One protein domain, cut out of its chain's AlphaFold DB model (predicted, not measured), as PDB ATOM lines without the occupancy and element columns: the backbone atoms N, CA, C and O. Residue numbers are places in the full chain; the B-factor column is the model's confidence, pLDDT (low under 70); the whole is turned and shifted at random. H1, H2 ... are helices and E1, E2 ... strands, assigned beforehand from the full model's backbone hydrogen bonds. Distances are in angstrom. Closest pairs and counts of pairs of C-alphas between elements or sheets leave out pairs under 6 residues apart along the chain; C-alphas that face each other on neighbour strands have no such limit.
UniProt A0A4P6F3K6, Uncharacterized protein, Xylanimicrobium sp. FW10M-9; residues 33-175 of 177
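Overview. This is residues 33 to 175 of the 177 residues of an uncharacterized protein of Xylanimicrobium sp. FW10M-9 (UniProt A0A4P6F3K6). One sheet of eight strands, strongly twisted and curled, is covered on one face by the long helix H1, with H5 over E1 toward the sheet's E8 edge. H3 is on the same face as H1, over E2, while H4 lies off the sheet, close to H3, and the small H2 only grazes the sheet. The printed part has 143 residues with five named helices and eight named strands, in the order E1 H1 E2 H2 E3 E4 H3 H4 E5 E6 E7 H5 E8. The sheet runs E3 E4 E2 E5 E6 E7 E1 E8, all antiparallel, and the class is mixed, helices and strands. The whole is compact, with a radius of gyration of the C-alphas of 14.6 A, and its rounded outline spans 40 by 32 by 32 A.

Arrangement. Start at the edge strand E3, residues 92 to 95, which forms a hairpin with E4, residues 98 to 106; N 93 and O 100 are 2.9 A apart, within hydrogen-bond range like the N and O pairs that follow. E4 is also the neighbour of E2, residues 69 to 75, where you find N 72 and O 103 at 2.9 A. E5, residues 130 to 135, is next, with N 71 and O 134 at 2.8 A. E5, E6, residues 141 to 143, and E7, residues 150 to 155, form two hairpins and a meander, each strand the antiparallel neighbour of the one before; look at N 133 and O 142, 2.9 A, and N 143 and O 152, 2.8 A. E7 is the neighbour of E1, residues 35 to 40, with N 37 and O 153 at 2.9 A, and E1 of the edge strand E8, residues 171 to 174, with N 38 and O 172 at 2.8 A. From edge to edge the strands' lines turn by 127 degrees. Now look at H1, residues 46 to 63, and H5, residues 157 to 164: both are on one face of the sheet, making two layers, helices over strands. H5 lies over E1 at a height over the sheet of 8.0 A and runs along the strands, at 11 degrees to E1 on the local plane. H1 touches H5 with residues 56 to 63 alone, the closest C-alphas being those of Phe 63 and Ala 159, 6.3 A; they run opposite ways at a shallow tilt of 33 degrees, only just short of steep. H3, residues 107 to 111, is over E2 at a height over the sheet of 9.0 A and touches H1, where the closest C-alphas, of Ser 54 and Val 111, are 5.0 A apart; H1 touches H3 with residues 54 to 61 alone. H4, residues 114 to 123, is not on the sheet and is close to H3 but not clearly touching it, the C-alphas of Met 109 and Val 115 being closest at 6.1 A. H2, residues 85 to 88, only grazes the sheet with residues 87 to 88. Three split strand-helix-strand units, each with helices between its two strands along the chain and another strand between them in the sheet, have right-handed crossovers: E2, H2, E3, with E4 between the two strands in the sheet; E4, H3 H4, E5, with E2 between them; and E7, H5, E8, with E1 between them. Every O i to N i+4 pair is within hydrogen-bond range in H3, H4 and H5, and 12 of 14 are in H1; H2 is too short for such a pair, and its one O i to N i+3 pair is not within range.

Along the chain. Find C-alpha 35 at (176.272, 162.355, 166.079), where E1 begins its 16.6 A. H1 starts at C-alpha 46, (191.660, 161.374, 144.264), and is 25.9 A long; E2 measures 20.3 A, E4 24.6 A, H4 14.3 A, E5 13.7 A, E7 16.2 A and H5 10.5 A. E8 ends at C-alpha 174, (179.754, 168.693, 164.525).

Size, cuts and confidence. The two C-alphas farthest apart are those of Gly 124 and Ser 175, 42.5 A. The printed part, residues 33 to 175, has no cut, and no link is long. The mean pLDDT of the printed part is 91.4; residues 43 to 44, 67 and 175 are under 70.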
ATOM      1  N   PHE A  33     170.913 160.001 163.057       95.75
ATOM      2  CA  PHE A  33     172.129 159.589 163.763       95.75
ATOM      3  C   PHE A  33     172.345 160.359 165.075       95.75
ATOM      4  O   PHE A  33     171.995 161.535 165.184       95.75
ATOM      5  N   ASP A  34     172.982 159.710 166.057       95.75
ATOM      6  CA  ASP A  34     173.276 160.311 167.369       95.75
ATOM      7  C   ASP A  34     174.318 161.439 167.298       95.75
ATOM      8  O   ASP A  34     174.383 162.282 168.201       95.75
ATOM      9  N   ALA A  35     175.192 161.404 166.288       96.62
ATOM     10  CA  ALA A  35     176.272 162.355 166.079       96.62
ATOM     11  C   ALA A  35     176.657 162.460 164.596       96.62
ATOM     12  O   ALA A  35     176.520 161.499 163.835       96.62
ATOM     13  N   TYR A  36     177.200 163.623 164.228       97.06
ATOM     14  CA  TYR A  36     177.757 163.889 162.905       97.06
ATOM     15  C   TYR A  36     179.192 164.397 163.016       97.06
ATOM     16  O   TYR A  36     179.557 165.057 163.992       97.06
ATOM     17  N   ALA A  37     179.994 164.128 161.996       97.25
ATOM     18  CA  ALA A  37     181.337 164.670 161.850       97.25
ATOM     19  C   ALA A  37     181.647 165.008 160.392       97.25
ATOM     20  O   ALA A  37     180.977 164.521 159.483       97.25
ATOM     21  N   GLN A  38     182.670 165.829 160.189       96.44
ATOM     22  CA  GLN A  38     183.309 166.063 158.898       96.44
ATOM     23  C   GLN A  38     184.654 165.342 158.886       96.44
ATOM     24  O   GLN A  38     185.432 165.491 159.826       96.44
ATOM     25  N   LEU A  39     184.901 164.564 157.841       95.94
ATOM     26  CA  LEU A  39     186.175 163.936 157.520       95.94
ATOM     27  C   LEU A  39     186.873 164.784 156.460       95.94
ATOM     28  O   LEU A  39     186.333 164.934 155.364       95.94
ATOM     29  N   ASP A  40     188.048 165.313 156.780       93.88
ATOM     30  CA  ASP A  40     188.799 166.157 155.854       93.88
ATOM     31  C   ASP A  40     189.380 165.345 154.680       93.88
ATOM     32  O   ASP A  40     189.926 164.251 154.866       93.88
ATOM     33  N   LEU A  41     189.243 165.885 153.468       89.12
ATOM     34  CA  LEU A  41     189.784 165.362 152.209       89.12
ATOM     35  C   LEU A  41     190.672 166.406 151.491       89.12
ATOM     36  O   LEU A  41     191.123 166.163 150.370       89.12
ATOM     37  N   ALA A  42     190.908 167.576 152.098       70.81
ATOM     38  CA  ALA A  42     191.445 168.778 151.454       70.81
ATOM     39  C   ALA A  42     192.875 168.674 150.915       70.81
ATOM     40  O   ALA A  42     193.242 169.435 150.020       70.81
ATOM     41  N   ASP A  43     193.665 167.729 151.411       59.91
ATOM     42  CA  ASP A  43     195.099 167.650 151.117       59.91
ATOM     43  C   ASP A  43     195.460 166.546 150.108       59.91
ATOM     44  O   ASP A  43     196.637 166.237 149.887       59.91
ATOM     45  N   GLY A  44     194.453 165.926 149.489       61.12
ATOM     46  CA  GLY A  44     194.611 164.722 148.689       61.12
ATOM     47  C   GLY A  44     194.332 164.876 147.200       61.12
ATOM     48  O   GLY A  44     193.362 165.501 146.783       61.12
ATOM     49  N   ASP A  45     195.122 164.188 146.369       76.69
ATOM     50  CA  ASP A  45     194.598 163.748 145.076       76.69
ATOM     51  C   ASP A  45     193.485 162.699 145.284       76.69
ATOM     52  O   ASP A  45     193.306 162.139 146.367       76.69
ATOM     53  N   VAL A  46     192.753 162.365 144.221       75.06
ATOM     54  CA  VAL A  46     191.660 161.374 144.264       75.06
ATOM     55  C   VAL A  46     192.117 160.045 144.905       75.06
ATOM     56  O   VAL A  46     191.352 159.341 145.561       75.06
ATOM     57  N   SER A  47     193.377 159.630 144.727       78.94
ATOM     58  CA  SER A  47     193.922 158.382 145.296       78.94
ATOM     59  C   SER A  47     194.206 158.489 146.795       78.94
ATOM     60  O   SER A  47     194.121 157.489 147.514       78.94
ATOM     61  N   HIS A  48     194.559 159.674 147.283       83.44
ATOM     62  CA  HIS A  48     194.602 159.971 148.709       83.44
ATOM     63  C   HIS A  48     193.190 159.928 149.308       83.44
ATOM     64  O   HIS A  48     192.973 159.170 150.254       83.44
ATOM     65  N   ASN A  49     192.215 160.605 148.694       85.94
ATOM     66  CA  ASN A  49     190.829 160.647 149.183       85.94
ATOM     67  C   ASN A  49     190.220 159.247 149.264       85.94
ATOM     68  O   ASN A  49     189.661 158.859 150.286       85.94
ATOM     69  N   THR A  50     190.445 158.420 148.239       86.25
ATOM     70  CA  THR A  50     190.026 157.010 148.254       86.25
ATOM     71  C   THR A  50     190.632 156.230 149.428       86.25
ATOM     72  O   THR A  50     189.941 155.414 150.040       86.25
ATOM     73  N   ARG A  51     191.898 156.478 149.793       89.00
ATOM     74  CA  ARG A  51     192.548 155.820 150.942       89.00
ATOM     75  C   ARG A  51     192.003 156.309 152.283       89.00
ATOM     76  O   ARG A  51     191.805 155.486 153.179       89.00
ATOM     77  N   ILE A  52     191.742 157.608 152.414       92.94
ATOM     78  CA  ILE A  52     191.136 158.204 153.610       92.94
ATOM     79  C   ILE A  52     189.713 157.669 153.811       92.94
ATOM     80  O   ILE A  52     189.412 157.126 154.876       92.94
ATOM     81  N   VAL A  53     188.885 157.676 152.763       93.94
ATOM     82  CA  VAL A  53     187.530 157.099 152.781       93.94
ATOM     83  C   VAL A  53     187.567 155.605 153.111       93.94
ATOM     84  O   VAL A  53     186.839 155.159 153.994       93.94
ATOM     85  N   SER A  54     188.455 154.824 152.485       94.19
ATOM     86  CA  SER A  54     188.590 153.388 152.786       94.19
ATOM     87  C   SER A  54     188.998 153.139 154.241       94.19
ATOM     88  O   SER A  54     188.501 152.212 154.877       94.19
ATOM     89  N   THR A  55     189.862 153.991 154.797       96.06
ATOM     90  CA  THR A  55     190.279 153.917 156.204       96.06
ATOM     91  C   THR A  55     189.118 154.235 157.148       96.06
ATOM     92  O   THR A  55     188.909 153.504 158.116       96.06
ATOM     93  N   ALA A  56     188.330 155.275 156.859       97.31
ATOM     94  CA  ALA A  56     187.141 155.612 157.639       97.31
ATOM     95  C   ALA A  56     186.093 154.488 157.586       97.31
ATOM     96  O   ALA A  56     185.622 154.033 158.631       97.31
ATOM     97  N   VAL A  57     185.792 153.967 156.390       96.31
ATOM     98  CA  VAL A  57     184.865 152.838 156.210       96.31
ATOM     99  C   VAL A  57     185.363 151.601 156.962       96.31
ATOM    100  O   VAL A  57     184.576 150.971 157.663       96.31
ATOM    101  N   SER A  58     186.665 151.299 156.920       95.81
ATOM    102  CA  SER A  58     187.265 150.185 157.672       95.81
ATOM    103  C   SER A  58     187.088 150.291 159.188       95.81
ATOM    104  O   SER A  58     187.061 149.267 159.870       95.81
ATOM    105  N   LEU A  59     187.025 151.499 159.749       96.19
ATOM    106  CA  LEU A  59     186.731 151.676 161.172       96.19
ATOM    107  C   LEU A  59     185.237 151.499 161.433       96.19
ATOM    108  O   LEU A  59     184.856 150.799 162.375       96.19
ATOM    109  N   LEU A  60     184.406 152.086 160.571       96.44
ATOM    110  CA  LEU A  60     182.948 152.037 160.648       96.44
ATOM    111  C   LEU A  60     182.378 150.620 160.481       96.44
ATOM    112  O   LEU A  60     181.318 150.330 161.037       96.44
ATOM    113  N   THR A  61     183.084 149.692 159.822       94.56
ATOM    114  CA  THR A  61     182.662 148.278 159.769       94.56
ATOM    115  C   THR A  61     182.601 147.607 161.145       94.56
ATOM    116  O   THR A  61     181.914 146.602 161.289       94.56
ATOM    117  N   ASN A  62     183.257 148.158 162.175       94.44
ATOM    118  CA  ASN A  62     183.134 147.670 163.558       94.44
ATOM    119  C   ASN A  62     181.860 148.170 164.268       94.44
ATOM    120  O   ASN A  62     181.547 147.710 165.363       94.44
ATOM    121  N   PHE A  63     181.132 149.110 163.659       94.62
ATOM    122  CA  PHE A  63     179.930 149.749 164.203       94.62
ATOM    123  C   PHE A  63     178.666 149.400 163.399       94.62
ATOM    124  O   PHE A  63     177.687 150.144 163.411       94.62
ATOM    125  N   THR A  64     178.676 148.256 162.710       91.56
ATOM    126  CA  THR A  64     177.505 147.646 162.062       91.56
ATOM    127  C   THR A  64     177.292 146.226 162.594       91.56
ATOM    128  O   THR A  64     178.229 145.567 163.042       91.56
ATOM    129  N   ARG A  65     176.048 145.744 162.576       85.94
ATOM    130  CA  ARG A  65     175.657 144.386 162.988       85.94
ATOM    131  C   ARG A  65     176.030 143.336 161.943       85.94
ATOM    132  O   ARG A  65     176.210 142.176 162.303       85.94
ATOM    133  N   SER A  66     176.114 143.725 160.670       73.00
ATOM    134  CA  SER A  66     176.444 142.846 159.545       73.00
ATOM    135  C   SER A  66     177.604 143.449 158.762       73.00
ATOM    136  O   SER A  66     177.428 144.379 157.981       73.00
ATOM    137  N   SER A  67     178.809 142.929 158.977       67.31
ATOM    138  CA  SER A  67     180.037 143.506 158.420       67.31
ATOM    139  C   SER A  67     180.229 143.257 156.921       67.31
ATOM    140  O   SER A  67     181.167 143.797 156.340       67.31
ATOM    141  N   SER A  68     179.401 142.419 156.288       78.81
ATOM    142  CA  SER A  68     179.665 141.970 154.920       78.81
ATOM    143  C   SER A  68     178.975 142.805 153.853       78.81
ATOM    144  O   SER A  68     179.544 142.944 152.785       78.81
ATOM    145  N   ARG A  69     177.781 143.364 154.083       90.38
ATOM    146  CA  ARG A  69     177.009 144.044 153.028       90.38
ATOM    147  C   ARG A  69     176.866 145.540 153.262       90.38
ATOM    148  O   ARG A  69     176.532 145.983 154.359       90.38
ATOM    149  N   GLY A  70     177.073 146.295 152.191       94.12
ATOM    150  CA  GLY A  70     176.794 147.719 152.156       94.12
ATOM    151  C   GLY A  70     176.380 148.185 150.775       94.12
ATOM    152  O   GLY A  70     176.243 147.405 149.829       94.12
ATOM    153  N   HIS A  71     176.192 149.486 150.665       95.12
ATOM    154  CA  HIS A  71     175.655 150.131 149.490       95.12
ATOM    155  C   HIS A  71     176.455 151.376 149.142       95.12
ATOM    156  O   HIS A  71     176.980 152.053 150.027       95.12
ATOM    157  N   LEU A  72     176.506 151.672 147.845       95.88
ATOM    158  CA  LEU A  72     177.072 152.901 147.305       95.88
ATOM    159  C   LEU A  72     176.009 153.631 146.486       95.88
ATOM    160  O   LEU A  72     175.310 152.998 145.692       95.88
ATOM    161  N   LEU A  73     175.947 154.954 146.611       96.19
ATOM    162  CA  LEU A  73     175.369 155.807 145.573       96.19
ATOM    163  C   LEU A  73     176.500 156.499 144.831       96.19
ATOM    164  O   LEU A  73     177.316 157.175 145.451       96.19
ATOM    165  N   ILE A  74     176.541 156.355 143.511       94.69
ATOM    166  CA  ILE A  74     177.503 157.054 142.654       94.69
ATOM    167  C   ILE A  74     176.738 158.034 141.771       94.69
ATOM    168  O   ILE A  74     175.749 157.663 141.136       94.69
ATOM    169  N   TRP A  75     177.174 159.294 141.747       95.25
ATOM    170  CA  TRP A  75     176.480 160.356 141.022       95.25
ATOM    171  C   TRP A  75     176.508 160.116 139.513       95.25
ATOM    172  O   TRP A  75     177.568 159.921 138.922       95.25
ATOM    173  N   GLU A  76     175.351 160.161 138.855       93.38
ATOM    174  CA  GLU A  76     175.301 159.929 137.407       93.38
ATOM    175  C   GLU A  76     175.993 161.035 136.591       93.38
ATOM    176  O   GLU A  76     176.325 160.817 135.427       93.38
ATOM    177  N   GLY A  77     176.256 162.196 137.208       93.12
ATOM    178  CA  GLY A  77     176.950 163.331 136.591       93.12
ATOM    179  C   GLY A  77     178.383 163.033 136.141       93.12
ATOM    180  O   GLY A  77     178.897 163.732 135.271       93.12
ATOM    181  N   TRP A  78     178.993 161.945 136.627       91.31
ATOM    182  CA  TRP A  78     180.247 161.408 136.078       91.31
ATOM    183  C   TRP A  78     180.120 160.940 134.610       91.31
ATOM    184  O   TRP A  78     181.124 160.803 133.908       91.31
ATOM    185  N   GLY A  79     178.888 160.733 134.130       92.62
ATOM    186  CA  GLY A  79     178.544 160.416 132.748       92.62
ATOM    187  C   GLY A  79     178.527 158.918 132.439       92.62
ATOM    188  O   GLY A  79     179.258 158.131 133.030       92.62
ATOM    189  N   GLU A  80     177.728 158.520 131.444       91.50
ATOM    190  CA  GLU A  80     177.485 157.112 131.067       91.50
ATOM    191  C   GLU A  80     178.766 156.283 130.909       91.50
ATOM    192  O   GLU A  80     178.858 155.148 131.366       91.50
ATOM    193  N   ARG A  81     179.801 156.874 130.306       91.50
ATOM    194  CA  ARG A  81     181.078 156.201 130.031       91.50
ATOM    195  C   ARG A  81     181.913 155.901 131.280       91.50
ATOM    196  O   ARG A  81     182.991 155.323 131.123       91.50
ATOM    197  N   ALA A  82     181.491 156.357 132.456       91.06
ATOM    198  CA  ALA A  82     182.116 156.055 133.739       91.06
ATOM    199  C   ALA A  82     181.523 154.798 134.407       91.06
ATOM    200  O   ALA A  82     182.069 154.329 135.405       91.06
ATOM    201  N   PHE A  83     180.445 154.236 133.847       90.81
ATOM    202  CA  PHE A  83     179.696 153.120 134.422       90.81
ATOM    203  C   PHE A  83     179.692 151.890 133.507       90.81
ATOM    204  O   PHE A  83     179.622 152.029 132.282       90.81
ATOM    205  N   PRO A  84     179.697 150.666 134.072       87.88
ATOM    206  CA  PRO A  84     179.390 149.460 133.316       87.88
ATOM    207  C   PRO A  84     178.002 149.569 132.666       87.88
ATOM    208  O   PRO A  84     177.066 150.021 133.329       87.88
ATOM    209  N   PRO A  85     177.805 149.134 131.406       86.88
ATOM    210  CA  PRO A  85     176.536 149.341 130.702       86.88
ATOM    211  C   PRO A  85     175.298 148.745 131.390       86.88
ATOM    212  O   PRO A  85     174.195 149.264 131.224       86.88
ATOM    213  N   LEU A  86     175.451 147.645 132.136       82.75
ATOM    214  CA  LEU A  86     174.358 147.054 132.922       82.75
ATOM    215  C   LEU A  86     173.997 147.932 134.124       82.75
ATOM    216  O   LEU A  86     172.825 148.219 134.345       82.75
ATOM    217  N   ILE A  87     175.013 148.431 134.826       85.69
ATOM    218  CA  ILE A  87     174.882 149.338 135.966       85.69
ATOM    219  C   ILE A  87     174.286 150.687 135.532       85.69
ATOM    220  O   ILE A  87     173.422 151.243 136.202       85.69
ATOM    221  N   TRP A  88     174.677 151.213 134.370       89.12
ATOM    222  CA  TRP A  88     174.106 152.462 133.863       89.12
ATOM    223  C   TRP A  88     172.600 152.354 133.591       89.12
ATOM    224  O   TRP A  88     171.880 153.335 133.750       89.12
ATOM    225  N   ARG A  89     172.091 151.176 133.225       85.50
ATOM    226  CA  ARG A  89     170.671 150.975 132.888       85.50
ATOM    227  C   ARG A  89     169.757 150.742 134.093       85.50
ATOM    228  O   ARG A  89     168.555 150.561 133.905       85.50
ATOM    229  N   THR A  90     170.285 150.737 135.314       83.50
ATOM    230  CA  THR A  90     169.477 150.497 136.515       83.50
ATOM    231  C   THR A  90     168.598 151.688 136.867       83.50
ATOM    232  O   THR A  90     168.883 152.828 136.492       83.50
ATOM    233  N   ALA A  91     167.552 151.430 137.656       84.00
ATOM    234  CA  ALA A  91     166.767 152.493 138.269       84.00
ATOM    235  C   ALA A  91     167.686 153.477 139.012       84.00
ATOM    236  O   ALA A  91     168.678 153.078 139.634       84.00
ATOM    237  N   ARG A  92     167.357 154.765 138.907       91.06
ATOM    238  CA  ARG A  92     168.066 155.834 139.607       91.06
ATOM    239  C   ARG A  92     167.463 156.067 140.977       91.06
ATOM    240  O   ARG A  92     166.247 156.004 141.152       91.06
ATOM    241  N   VAL A  93     168.337 156.375 141.924       94.38
ATOM    242  CA  VAL A  93     167.969 156.936 143.219       94.38
ATOM    243  C   VAL A  93     168.067 158.447 143.081       94.38
ATOM    244  O   VAL A  93     169.156 158.969 142.848       94.38
ATOM    245  N   SER A  94     166.939 159.141 143.183       95.00
ATOM    246  CA  SER A  94     166.875 160.590 142.991       95.00
ATOM    247  C   SER A  94     166.591 161.301 144.305       95.00
ATOM    248  O   SER A  94     165.669 160.936 145.034       95.00
ATOM    249  N   VAL A  95     167.358 162.351 144.561       94.19
ATOM    250  CA  VAL A  95     167.081 163.385 145.567       94.19
ATOM    251  C   VAL A  95     166.969 164.723 144.816       94.19
ATOM    252  O   VAL A  95     167.229 164.755 143.605       94.19
ATOM    253  N   PRO A  96     166.573 165.845 145.442       94.44
ATOM    254  CA  PRO A  96     166.608 167.134 144.749       94.44
ATOM    255  C   PRO A  96     167.977 167.370 144.081       94.44
ATOM    256  O   PRO A  96     169.004 167.013 144.638       94.44
ATOM    257  N   ASN A  97     168.008 167.919 142.864       92.81
ATOM    258  CA  ASN A  97     169.227 168.289 142.115       92.81
ATOM    259  C   ASN A  97     170.235 167.164 141.763       92.81
ATOM    260  O   ASN A  97     171.216 167.438 141.066       92.81
ATOM    261  N   ARG A  98     170.041 165.917 142.217       93.94
ATOM    262  CA  ARG A  98     171.001 164.817 142.025       93.94
ATOM    263  C   ARG A  98     170.297 163.482 141.785       93.94
ATOM    264  O   ARG A  98     169.343 163.127 142.471       93.94
ATOM    265  N   ALA A  99     170.836 162.708 140.850       95.19
ATOM    266  CA  ALA A  99     170.444 161.327 140.606       95.19
ATOM    267  C   ALA A  99     171.667 160.412 140.686       95.19
ATOM    268  O   ALA A  99     172.771 160.771 140.268       95.19
ATOM    269  N   TYR A 100     171.464 159.224 141.242       95.38
ATOM    270  CA  TYR A 100     172.535 158.292 141.549       95.38
ATOM    271  C   TYR A 100     172.243 156.902 141.010       95.38
ATOM    272  O   TYR A 100     171.096 156.445 140.955       95.38
ATOM    273  N   VAL A 101     173.319 156.206 140.680       94.44
ATOM    274  CA  VAL A 101     173.328 154.761 140.504       94.44
ATOM    275  C   VAL A 101     173.522 154.119 141.873       94.44
ATOM    276  O   VAL A 101     174.471 154.456 142.580       94.44
ATOM    277  N   LEU A 102     172.644 153.181 142.226       94.06
ATOM    278  CA  LEU A 102     172.785 152.357 143.423       94.06
ATOM    279  C   LEU A 102     173.612 151.113 143.112       94.06
ATOM    280  O   LEU A 102     173.352 150.419 142.131       94.06
ATOM    281  N   LEU A 103     174.556 150.802 143.993       92.81
ATOM    282  CA  LEU A 103     175.294 149.545 144.007       92.81
ATOM    283  C   LEU A 103     175.130 148.877 145.364       92.81
ATOM    284  O   LEU A 103     175.070 149.549 146.391       92.81
ATOM    285  N   GLN A 104     175.114 147.550 145.366       92.06
ATOM    286  CA  GLN A 104     175.322 146.763 146.573       92.06
ATOM    287  C   GLN A 104     176.714 146.151 146.498       92.06
ATOM    288  O   GLN A 104     177.089 145.578 145.477       92.06
ATOM    289  N   ILE A 105     177.460 146.272 147.586       92.69
ATOM    290  CA  ILE A 105     178.855 145.874 147.678       92.69
ATOM    291  C   ILE A 105     179.112 145.001 148.905       92.69
ATOM    292  O   ILE A 105     178.315 144.950 149.841       92.69
ATOM    293  N   ASP A 106     180.264 144.338 148.890       92.94
ATOM    294  CA  ASP A 106     180.885 143.785 150.078       92.94
ATOM    295  C   ASP A 106     181.786 144.862 150.692       92.94
ATOM    296  O   ASP A 106     182.668 145.392 150.008       92.94
ATOM    297  N   LEU A 107     181.535 145.233 151.951       93.50
ATOM    298  CA  LEU A 107     182.264 146.329 152.602       93.50
ATOM    299  C   LEU A 107     183.736 145.982 152.840       93.50
ATOM    300  O   LEU A 107     184.592 146.851 152.683       93.50
ATOM    301  N   ALA A 108     184.054 144.724 153.156       92.56
ATOM    302  CA  ALA A 108     185.439 144.292 153.324       92.56
ATOM    303  C   ALA A 108     186.186 144.326 151.984       92.56
ATOM    304  O   ALA A 108     187.325 144.791 151.916       92.56
ATOM    305  N   MET A 109     185.524 143.916 150.898       93.50
ATOM    306  CA  MET A 109     186.069 144.022 149.544       93.50
ATOM    307  C   MET A 109     186.265 145.478 149.109       93.50
ATOM    308  O   MET A 109     187.248 145.782 148.436       93.50
ATOM    309  N   PHE A 110     185.354 146.379 149.485       94.12
ATOM    310  CA  PHE A 110     185.501 147.813 149.228       94.12
ATOM    311  C   PHE A 110     186.712 148.386 149.966       94.12
ATOM    312  O   PHE A 110     187.558 149.017 149.338       94.12
ATOM    313  N   VAL A 111     186.840 148.096 151.265       93.88
ATOM    314  CA  VAL A 111     187.978 148.519 152.097       93.88
ATOM    315  C   VAL A 111     189.308 147.996 151.549       93.88
ATOM    316  O   VAL A 111     190.306 148.712 151.571       93.88
ATOM    317  N   ALA A 112     189.321 146.770 151.024       93.50
ATOM    318  CA  ALA A 112     190.496 146.171 150.400       93.50
ATOM    319  C   ALA A 112     190.814 146.730 148.995       93.50
ATOM    320  O   ALA A 112     191.802 146.316 148.401       93.50
ATOM    321  N   GLY A 113     189.988 147.630 148.444       92.69
ATOM    322  CA  GLY A 113     190.143 148.182 147.091       92.69
ATOM    323  C   GLY A 113     189.584 147.297 145.969       92.69
ATOM    324  O   GLY A 113     189.436 147.757 144.838       92.69
ATOM    325  N   GLY A 114     189.171 146.066 146.279       93.44
ATOM    326  CA  GLY A 114     188.733 145.078 145.290       93.44
ATOM    327  C   GLY A 114     187.502 145.495 144.478       93.44
ATOM    328  O   GLY A 114     187.332 145.044 143.346       93.44
ATOM    329  N   VAL A 115     186.632 146.364 145.012       92.19
ATOM    330  CA  VAL A 115     185.497 146.920 144.243       92.19
ATOM    331  C   VAL A 115     185.993 147.835 143.119       92.19
ATOM    332  O   VAL A 115     185.544 147.696 141.982       92.19
ATOM    333  N   ALA A 116     186.946 148.723 143.415       91.69
ATOM    334  CA  ALA A 116     187.525 149.626 142.425       91.69
ATOM    335  C   ALA A 116     188.363 148.865 141.385       91.69
ATOM    336  O   ALA A 116     188.255 149.154 140.196       91.69
ATOM    337  N   GLU A 117     189.121 147.849 141.809       93.31
ATOM    338  CA  GLU A 117     189.891 146.981 140.907       93.31
ATOM    339  C   GLU A 117     188.990 146.233 139.913       93.31
ATOM    340  O   GLU A 117     189.269 146.211 138.716       93.31
ATOM    341  N   GLN A 118     187.876 145.654 140.379       91.25
ATOM    342  CA  GLN A 118     186.906 145.013 139.480       91.25
ATOM    343  C   GLN A 118     186.270 146.028 138.522       91.25
ATOM    344  O   GLN A 118     186.076 145.718 137.347       91.25
ATOM    345  N   TRP A 119     185.954 147.236 138.999       91.94
ATOM    346  CA  TRP A 119     185.424 148.304 138.149       91.94
ATOM    347  C   TRP A 119     186.392 148.660 137.017       91.94
ATOM    348  O   TRP A 119     185.997 148.724 135.850       91.94
ATOM    349  N   GLU A 120     187.669 148.829 137.356       91.94
ATOM    350  CA  GLU A 120     188.727 149.129 136.399       91.94
ATOM    351  C   GLU A 120     188.963 147.977 135.425       91.94
ATOM    352  O   GLU A 120     189.062 148.218 134.223       91.94
ATOM    353  N   ALA A 121     188.941 146.729 135.894       91.56
ATOM    354  CA  ALA A 121     189.049 145.557 135.029       91.56
ATOM    355  C   ALA A 121     187.908 145.470 133.995       91.56
ATOM    356  O   ALA A 121     188.136 145.032 132.868       91.56
ATOM    357  N   MET A 122     186.691 145.904 134.345       88.50
ATOM    358  CA  MET A 122     185.541 145.887 133.429       88.50
ATOM    359  C   MET A 122     185.545 147.037 132.414       88.50
ATOM    360  O   MET A 122     185.082 146.854 131.287       88.50
ATOM    361  N   LEU A 123     186.000 148.232 132.806       89.00
ATOM    362  CA  LEU A 123     185.857 149.452 131.997       89.00
ATOM    363  C   LEU A 123     187.165 150.025 131.447       89.00
ATOM    364  O   LEU A 123     187.120 150.940 130.620       89.00
ATOM    365  N   GLY A 124     188.314 149.569 131.944       89.31
ATOM    366  CA  GLY A 124     189.605 150.232 131.742       89.31
ATOM    367  C   GLY A 124     189.642 151.645 132.331       89.31
ATOM    368  O   GLY A 124     190.354 152.510 131.823       89.31
ATOM    369  N   LYS A 125     188.806 151.919 133.341       87.56
ATOM    370  CA  LYS A 125     188.656 153.234 133.967       87.56
ATOM    371  C   LYS A 125     188.482 153.108 135.464       87.56
ATOM    372  O   LYS A 125     187.770 152.229 135.941       87.56
ATOM    373  N   ARG A 126     189.046 154.075 136.177       88.12
ATOM    374  CA  ARG A 126     188.861 154.222 137.615       88.12
ATOM    375  C   ARG A 126     187.377 154.363 137.973       88.12
ATOM    376  O   ARG A 126     186.630 155.062 137.287       88.12
ATOM    377  N   MET A 127     186.980 153.728 139.075       90.88
ATOM    378  CA  MET A 127     185.652 153.903 139.658       90.88
ATOM    379  C   MET A 127     185.445 155.358 140.107       90.88
ATOM    380  O   MET A 127     186.327 155.900 140.780       90.88
ATOM    381  N   PRO A 128     184.307 155.990 139.772       91.19
ATOM    382  CA  PRO A 128     183.985 157.304 140.308       91.19
ATOM    383  C   PRO A 128     183.830 157.275 141.830       91.19
ATOM    384  O   PRO A 128     183.453 156.251 142.405       91.19
ATOM    385  N   GLU A 129     184.102 158.402 142.483       89.81
ATOM    386  CA  GLU A 129     183.959 158.499 143.934       89.81
ATOM    387  C   GLU A 129     182.480 158.345 144.343       89.81
ATOM    388  O   GLU A 129     181.609 159.004 143.758       89.81
ATOM    389  N   PRO A 130     182.168 157.463 145.314       94.00
ATOM    390  CA  PRO A 130     180.816 157.338 145.838       94.00
ATOM    391  C   PRO A 130     180.378 158.613 146.558       94.00
ATOM    392  O   PRO A 130     181.118 159.150 147.378       94.00
ATOM    393  N   ALA A 131     179.148 159.043 146.292       95.62
ATOM    394  CA  ALA A 131     178.503 160.143 146.994       95.62
ATOM    395  C   ALA A 131     177.895 159.703 148.330       95.62
ATOM    396  O   ALA A 131     177.828 160.491 149.262       95.62
ATOM    397  N   PHE A 132     177.455 158.444 148.437       97.81
ATOM    398  CA  PHE A 132     176.999 157.864 149.701       97.81
ATOM    399  C   PHE A 132     177.562 156.464 149.891       97.81
ATOM    400  O   PHE A 132     177.655 155.703 148.925       97.81
ATOM    401  N   ILE A 133     177.866 156.116 151.142       97.62
ATOM    402  CA  ILE A 133     178.294 154.782 151.571       97.62
ATOM    403  C   ILE A 133     177.583 154.439 152.884       97.62
ATOM    404  O   ILE A 133     177.613 155.238 153.820       97.62
ATOM    405  N   TRP A 134     176.943 153.271 152.973       97.56
ATOM    406  CA  TRP A 134     176.303 152.797 154.212       97.56
ATOM    407  C   TRP A 134     176.206 151.259 154.263       97.56
ATOM    408  O   TRP A 134     176.228 150.617 153.211       97.56
ATOM    409  N   PRO A 135     176.096 150.643 155.453       96.00
ATOM    410  CA  PRO A 135     175.840 149.211 155.618       96.00
ATOM    411  C   PRO A 135     174.339 148.894 155.499       96.00
ATOM    412  O   PRO A 135     173.505 149.776 155.706       96.00
ATOM    413  N   ASP A 136     173.968 147.632 155.256       93.50
ATOM    414  CA  ASP A 136     172.553 147.201 155.156       93.50
ATOM    415  C   ASP A 136     171.691 147.639 156.362       93.50
ATOM    416  O   ASP A 136     170.507 147.946 156.215       93.50
ATOM    417  N   ASP A 137     172.280 147.679 157.561       93.62
ATOM    418  CA  ASP A 137     171.589 148.043 158.802       93.62
ATOM    419  C   ASP A 137     171.550 149.550 159.093       93.62
ATOM    420  O   ASP A 137     170.954 149.959 160.092       93.62
ATOM    421  N   ARG A 138     172.144 150.368 158.212       95.06
ATOM    422  CA  ARG A 138     172.082 151.839 158.227       95.06
ATOM    423  C   ARG A 138     172.573 152.478 159.533       95.06
ATOM    424  O   ARG A 138     172.179 153.593 159.847       95.06
ATOM    425  N   LEU A 139     173.437 151.804 160.300       96.12
ATOM    426  CA  LEU A 139     173.966 152.343 161.567       96.12
ATOM    427  C   LEU A 139     174.998 153.469 161.391       96.12
ATOM    428  O   LEU A 139     175.349 154.166 162.347       96.12
ATOM    429  N   TRP A 140     175.473 153.670 160.168       97.38
ATOM    430  CA  TRP A 140     176.265 154.826 159.782       97.38
ATOM    431  C   TRP A 140     176.028 155.179 158.318       97.38
ATOM    432  O   TRP A 140     175.594 154.342 157.526       97.38
ATOM    433  N   CYS A 141     176.340 156.417 157.960       98.00
ATOM    434  CA  CYS A 141     176.338 156.898 156.588       98.00
ATOM    435  C   CYS A 141     177.512 157.841 156.386       98.00
ATOM    436  O   CYS A 141     177.712 158.742 157.198       98.00
ATOM    437  N   LEU A 142     178.268 157.637 155.312       97.94
ATOM    438  CA  LEU A 142     179.214 158.617 154.798       97.94
ATOM    439  C   LEU A 142     178.586 159.266 153.568       97.94
ATOM    440  O   LEU A 142     178.131 158.545 152.678       97.94
ATOM    441  N   ALA A 143     178.569 160.594 153.525       97.06
ATOM    442  CA  ALA A 143     178.074 161.395 152.416       97.06
ATOM    443  C   ALA A 143     179.166 162.351 151.920       97.06
ATOM    444  O   ALA A 143     179.874 162.968 152.713       97.06
ATOM    445  N   HIS A 144     179.312 162.457 150.607       91.38
ATOM    446  CA  HIS A 144     180.307 163.287 149.942       91.38
ATOM    447  C   HIS A 144     179.673 163.884 148.685       91.38
ATOM    448  O   HIS A 144     179.375 163.166 147.729       91.38
ATOM    449  N   ASP A 145     179.433 165.194 148.693       85.56
ATOM    450  CA  ASP A 145     179.071 165.921 147.475       85.56
ATOM    451  C   ASP A 145     180.343 166.416 146.776       85.56
ATOM    452  O   ASP A 145     181.416 166.446 147.367       85.56
ATOM    453  N   VAL A 146     180.228 166.804 145.509       74.62
ATOM    454  CA  VAL A 146     181.386 167.165 144.671       74.62
ATOM    455  C   VAL A 146     182.026 168.513 145.013       74.62
ATOM    456  O   VAL A 146     183.141 168.778 144.571       74.62
ATOM    457  N   ASP A 147     181.319 169.371 145.752       74.94
ATOM    458  CA  ASP A 147     181.743 170.749 146.020       74.94
ATOM    459  C   ASP A 147     182.620 170.896 147.285       74.94
ATOM    460  O   ASP A 147     183.601 171.646 147.235       74.94
ATOM    461  N   PRO A 148     182.330 170.232 148.425       81.94
ATOM    462  CA  PRO A 148     183.168 170.339 149.615       81.94
ATOM    463  C   PRO A 148     184.427 169.469 149.539       81.94
ATOM    464  O   PRO A 148     184.419 168.361 149.022       81.94
ATOM    465  N   ASN A 149     185.506 169.934 150.163       88.56
ATOM    466  CA  ASN A 149     186.752 169.183 150.338       88.56
ATOM    467  C   ASN A 149     186.723 168.244 151.560       88.56
ATOM    468  O   ASN A 149     187.760 167.960 152.150       88.56
ATOM    469  N   TRP A 150     185.540 167.795 151.969       92.75
ATOM    470  CA  TRP A 150     185.326 166.932 153.126       92.75
ATOM    471  C   TRP A 150     184.113 166.031 152.887       92.75
ATOM    472  O   TRP A 150     183.204 166.379 152.133       92.75
ATOM    473  N   ALA A 151     184.075 164.888 153.567       95.06
ATOM    474  CA  ALA A 151     182.910 164.006 153.605       95.06
ATOM    475  C   ALA A 151     182.227 164.084 154.973       95.06
ATOM    476  O   ALA A 151     182.890 164.054 156.011       95.06
ATOM    477  N   GLY A 152     180.903 164.184 155.011       96.75
ATOM    478  CA  GLY A 152     180.155 164.097 156.257       96.75
ATOM    479  C   GLY A 152     179.906 162.651 156.656       96.75
ATOM    480  O   GLY A 152     179.723 161.771 155.817       96.75
ATOM    481  N   ILE A 153     179.897 162.399 157.960       98.19
ATOM    482  CA  ILE A 153     179.636 161.080 158.530       98.19
ATOM    483  C   ILE A 153     178.574 161.220 159.612       98.19
ATOM    484  O   ILE A 153     178.791 161.936 160.587       98.19
ATOM    485  N   GLY A 154     177.457 160.514 159.464       97.81
ATOM    486  CA  GLY A 154     176.454 160.317 160.509       97.81
ATOM    487  C   GLY A 154     176.594 158.928 161.130       97.81
ATOM    488  O   GLY A 154     176.652 157.935 160.406       97.81
ATOM    489  N   SER A 155     176.683 158.834 162.461       97.38
ATOM    490  CA  SER A 155     176.699 157.547 163.180       97.38
ATOM    491  C   SER A 155     176.399 157.709 164.682       97.38
ATOM    492  O   SER A 155     175.965 158.757 165.157       97.38
ATOM    493  N   THR A 156     176.633 156.650 165.458       96.75
ATOM    494  CA  THR A 156     176.643 156.681 166.922       96.75
ATOM    495  C   THR A 156     177.792 157.546 167.447       96.75
ATOM    496  O   THR A 156     178.853 157.653 166.827       96.75
ATOM    497  N   LYS A 157     177.642 158.097 168.657       96.62
ATOM    498  CA  LYS A 157     178.718 158.858 169.326       96.62
ATOM    499  C   LYS A 157     180.013 158.056 169.480       96.62
ATOM    500  O   LYS A 157     181.095 158.616 169.348       96.62
ATOM    501  N   ALA A 158     179.907 156.751 169.740       97.06
ATOM    502  CA  ALA A 158     181.065 155.871 169.885       97.06
ATOM    503  C   ALA A 158     181.842 155.718 168.567       97.06
ATOM    504  O   ALA A 158     183.069 155.784 168.574       97.06
ATOM    505  N   ALA A 159     181.133 155.575 167.442       97.25
ATOM    506  CA  ALA A 159     181.747 155.498 166.119       97.25
ATOM    507  C   ALA A 159     182.451 156.809 165.740       97.25
ATOM    508  O   ALA A 159     183.607 156.788 165.318       97.25
ATOM    509  N   ILE A 160     181.793 157.954 165.960       97.94
ATOM    510  CA  ILE A 160     182.388 159.272 165.695       97.94
ATOM    511  C   ILE A 160     183.621 159.521 166.577       97.94
ATOM    512  O   ILE A 160     184.650 159.969 166.078       97.94
ATOM    513  N   ALA A 161     183.568 159.166 167.864       97.38
ATOM    514  CA  ALA A 161     184.723 159.284 168.754       97.38
ATOM    515  C   ALA A 161     185.896 158.387 168.317       97.38
ATOM    516  O   ALA A 161     187.053 158.804 168.398       97.38
ATOM    517  N   ALA A 162     185.612 157.174 167.829       97.81
ATOM    518  CA  ALA A 162     186.635 156.274 167.301       97.81
ATOM    519  C   ALA A 162     187.297 156.834 166.031       97.81
ATOM    520  O   ALA A 162     188.518 156.760 165.908       97.81
ATOM    521  N   LEU A 163     186.513 157.434 165.128       97.81
ATOM    522  CA  LEU A 163     187.028 158.131 163.946       97.81
ATOM    523  C   LEU A 163     187.926 159.312 164.336       97.81
ATOM    524  O   LEU A 163     189.062 159.383 163.876       97.81
ATOM    525  N   ALA A 164     187.459 160.180 165.237       97.25
ATOM    526  CA  ALA A 164     188.210 161.344 165.713       97.25
ATOM    527  C   ALA A 164     189.488 160.993 166.488       97.25
ATOM    528  O   ALA A 164     190.423 161.785 166.541       97.25
ATOM    529  N   SER A 165     189.554 159.801 167.079       97.12
ATOM    530  CA  SER A 165     190.746 159.331 167.796       97.12
ATOM    531  C   SER A 165     191.764 158.637 166.883       97.12
ATOM    532  O   SER A 165     192.839 158.246 167.347       97.12
ATOM    533  N   HIS A 166     191.444 158.418 165.605       96.94
ATOM    534  CA  HIS A 166     192.293 157.648 164.707       96.94
ATOM    535  C   HIS A 166     193.336 158.537 164.019       96.94
ATOM    536  O   HIS A 166     193.015 159.354 163.169       96.94
ATOM    537  N   SER A 167     194.617 158.295 164.302       94.06
ATOM    538  CA  SER A 167     195.746 159.158 163.910       94.06
ATOM    539  C   SER A 167     195.959 159.396 162.410       94.06
ATOM    540  O   SER A 167     196.755 160.256 162.047       94.06
ATOM    541  N   ARG A 168     195.312 158.617 161.535       92.50
ATOM    542  CA  ARG A 168     195.391 158.785 160.070       92.50
ATOM    543  C   ARG A 168     194.196 159.534 159.475       92.50
ATOM    544  O   ARG A 168     194.120 159.622 158.256       92.50
ATOM    545  N   LEU A 169     193.243 159.964 160.299       95.38
ATOM    546  CA  LEU A 169     192.053 160.692 159.870       95.38
ATOM    547  C   LEU A 169     192.025 162.041 160.581       95.38
ATOM    548  O   LEU A 169     192.267 162.098 161.786       95.38
ATOM    549  N   ASP A 170     191.696 163.096 159.847       95.50
ATOM    550  CA  ASP A 170     191.329 164.379 160.437       95.50
ATOM    551  C   ASP A 170     189.803 164.484 160.437       95.50
ATOM    552  O   ASP A 170     189.156 164.426 159.387       95.50
ATOM    553  N   VAL A 171     189.219 164.510 161.635       96.69
ATOM    554  CA  VAL A 171     187.773 164.416 161.830       96.69
ATOM    555  C   VAL A 171     187.319 165.466 162.828       96.69
ATOM    556  O   VAL A 171     187.646 165.410 164.015       96.69
ATOM    557  N   THR A 172     186.471 166.376 162.361       96.06
ATOM    558  CA  THR A 172     185.849 167.406 163.194       96.06
ATOM    559  C   THR A 172     184.428 166.990 163.556       96.06
ATOM    560  O   THR A 172     183.566 166.838 162.691       96.06
ATOM    561  N   THR A 173     184.154 166.806 164.851       95.19
ATOM    562  CA  THR A 173     182.790 166.523 165.326       95.19
ATOM    563  C   THR A 173     181.922 167.769 165.195       95.19
ATOM    564  O   THR A 173     182.309 168.852 165.635       95.19
ATOM    565  N   ILE A 174     180.718 167.607 164.653       89.56
ATOM    566  CA  ILE A 174     179.754 168.693 164.525       89.56
ATOM    567  C   ILE A 174     178.814 168.656 165.721       89.56
ATOM    568  O   ILE A 174     178.065 167.701 165.932       89.56
ATOM    569  N   SER A 175     178.863 169.716 166.520       69.19
ATOM    570  CA  SER A 175     177.837 169.971 167.527       69.19
ATOM    571  C   SER A 175     176.588 170.415 166.775       69.19
ATOM    572  O   SER A 175     176.650 171.414 166.062       69.19
TER     573      SER A 175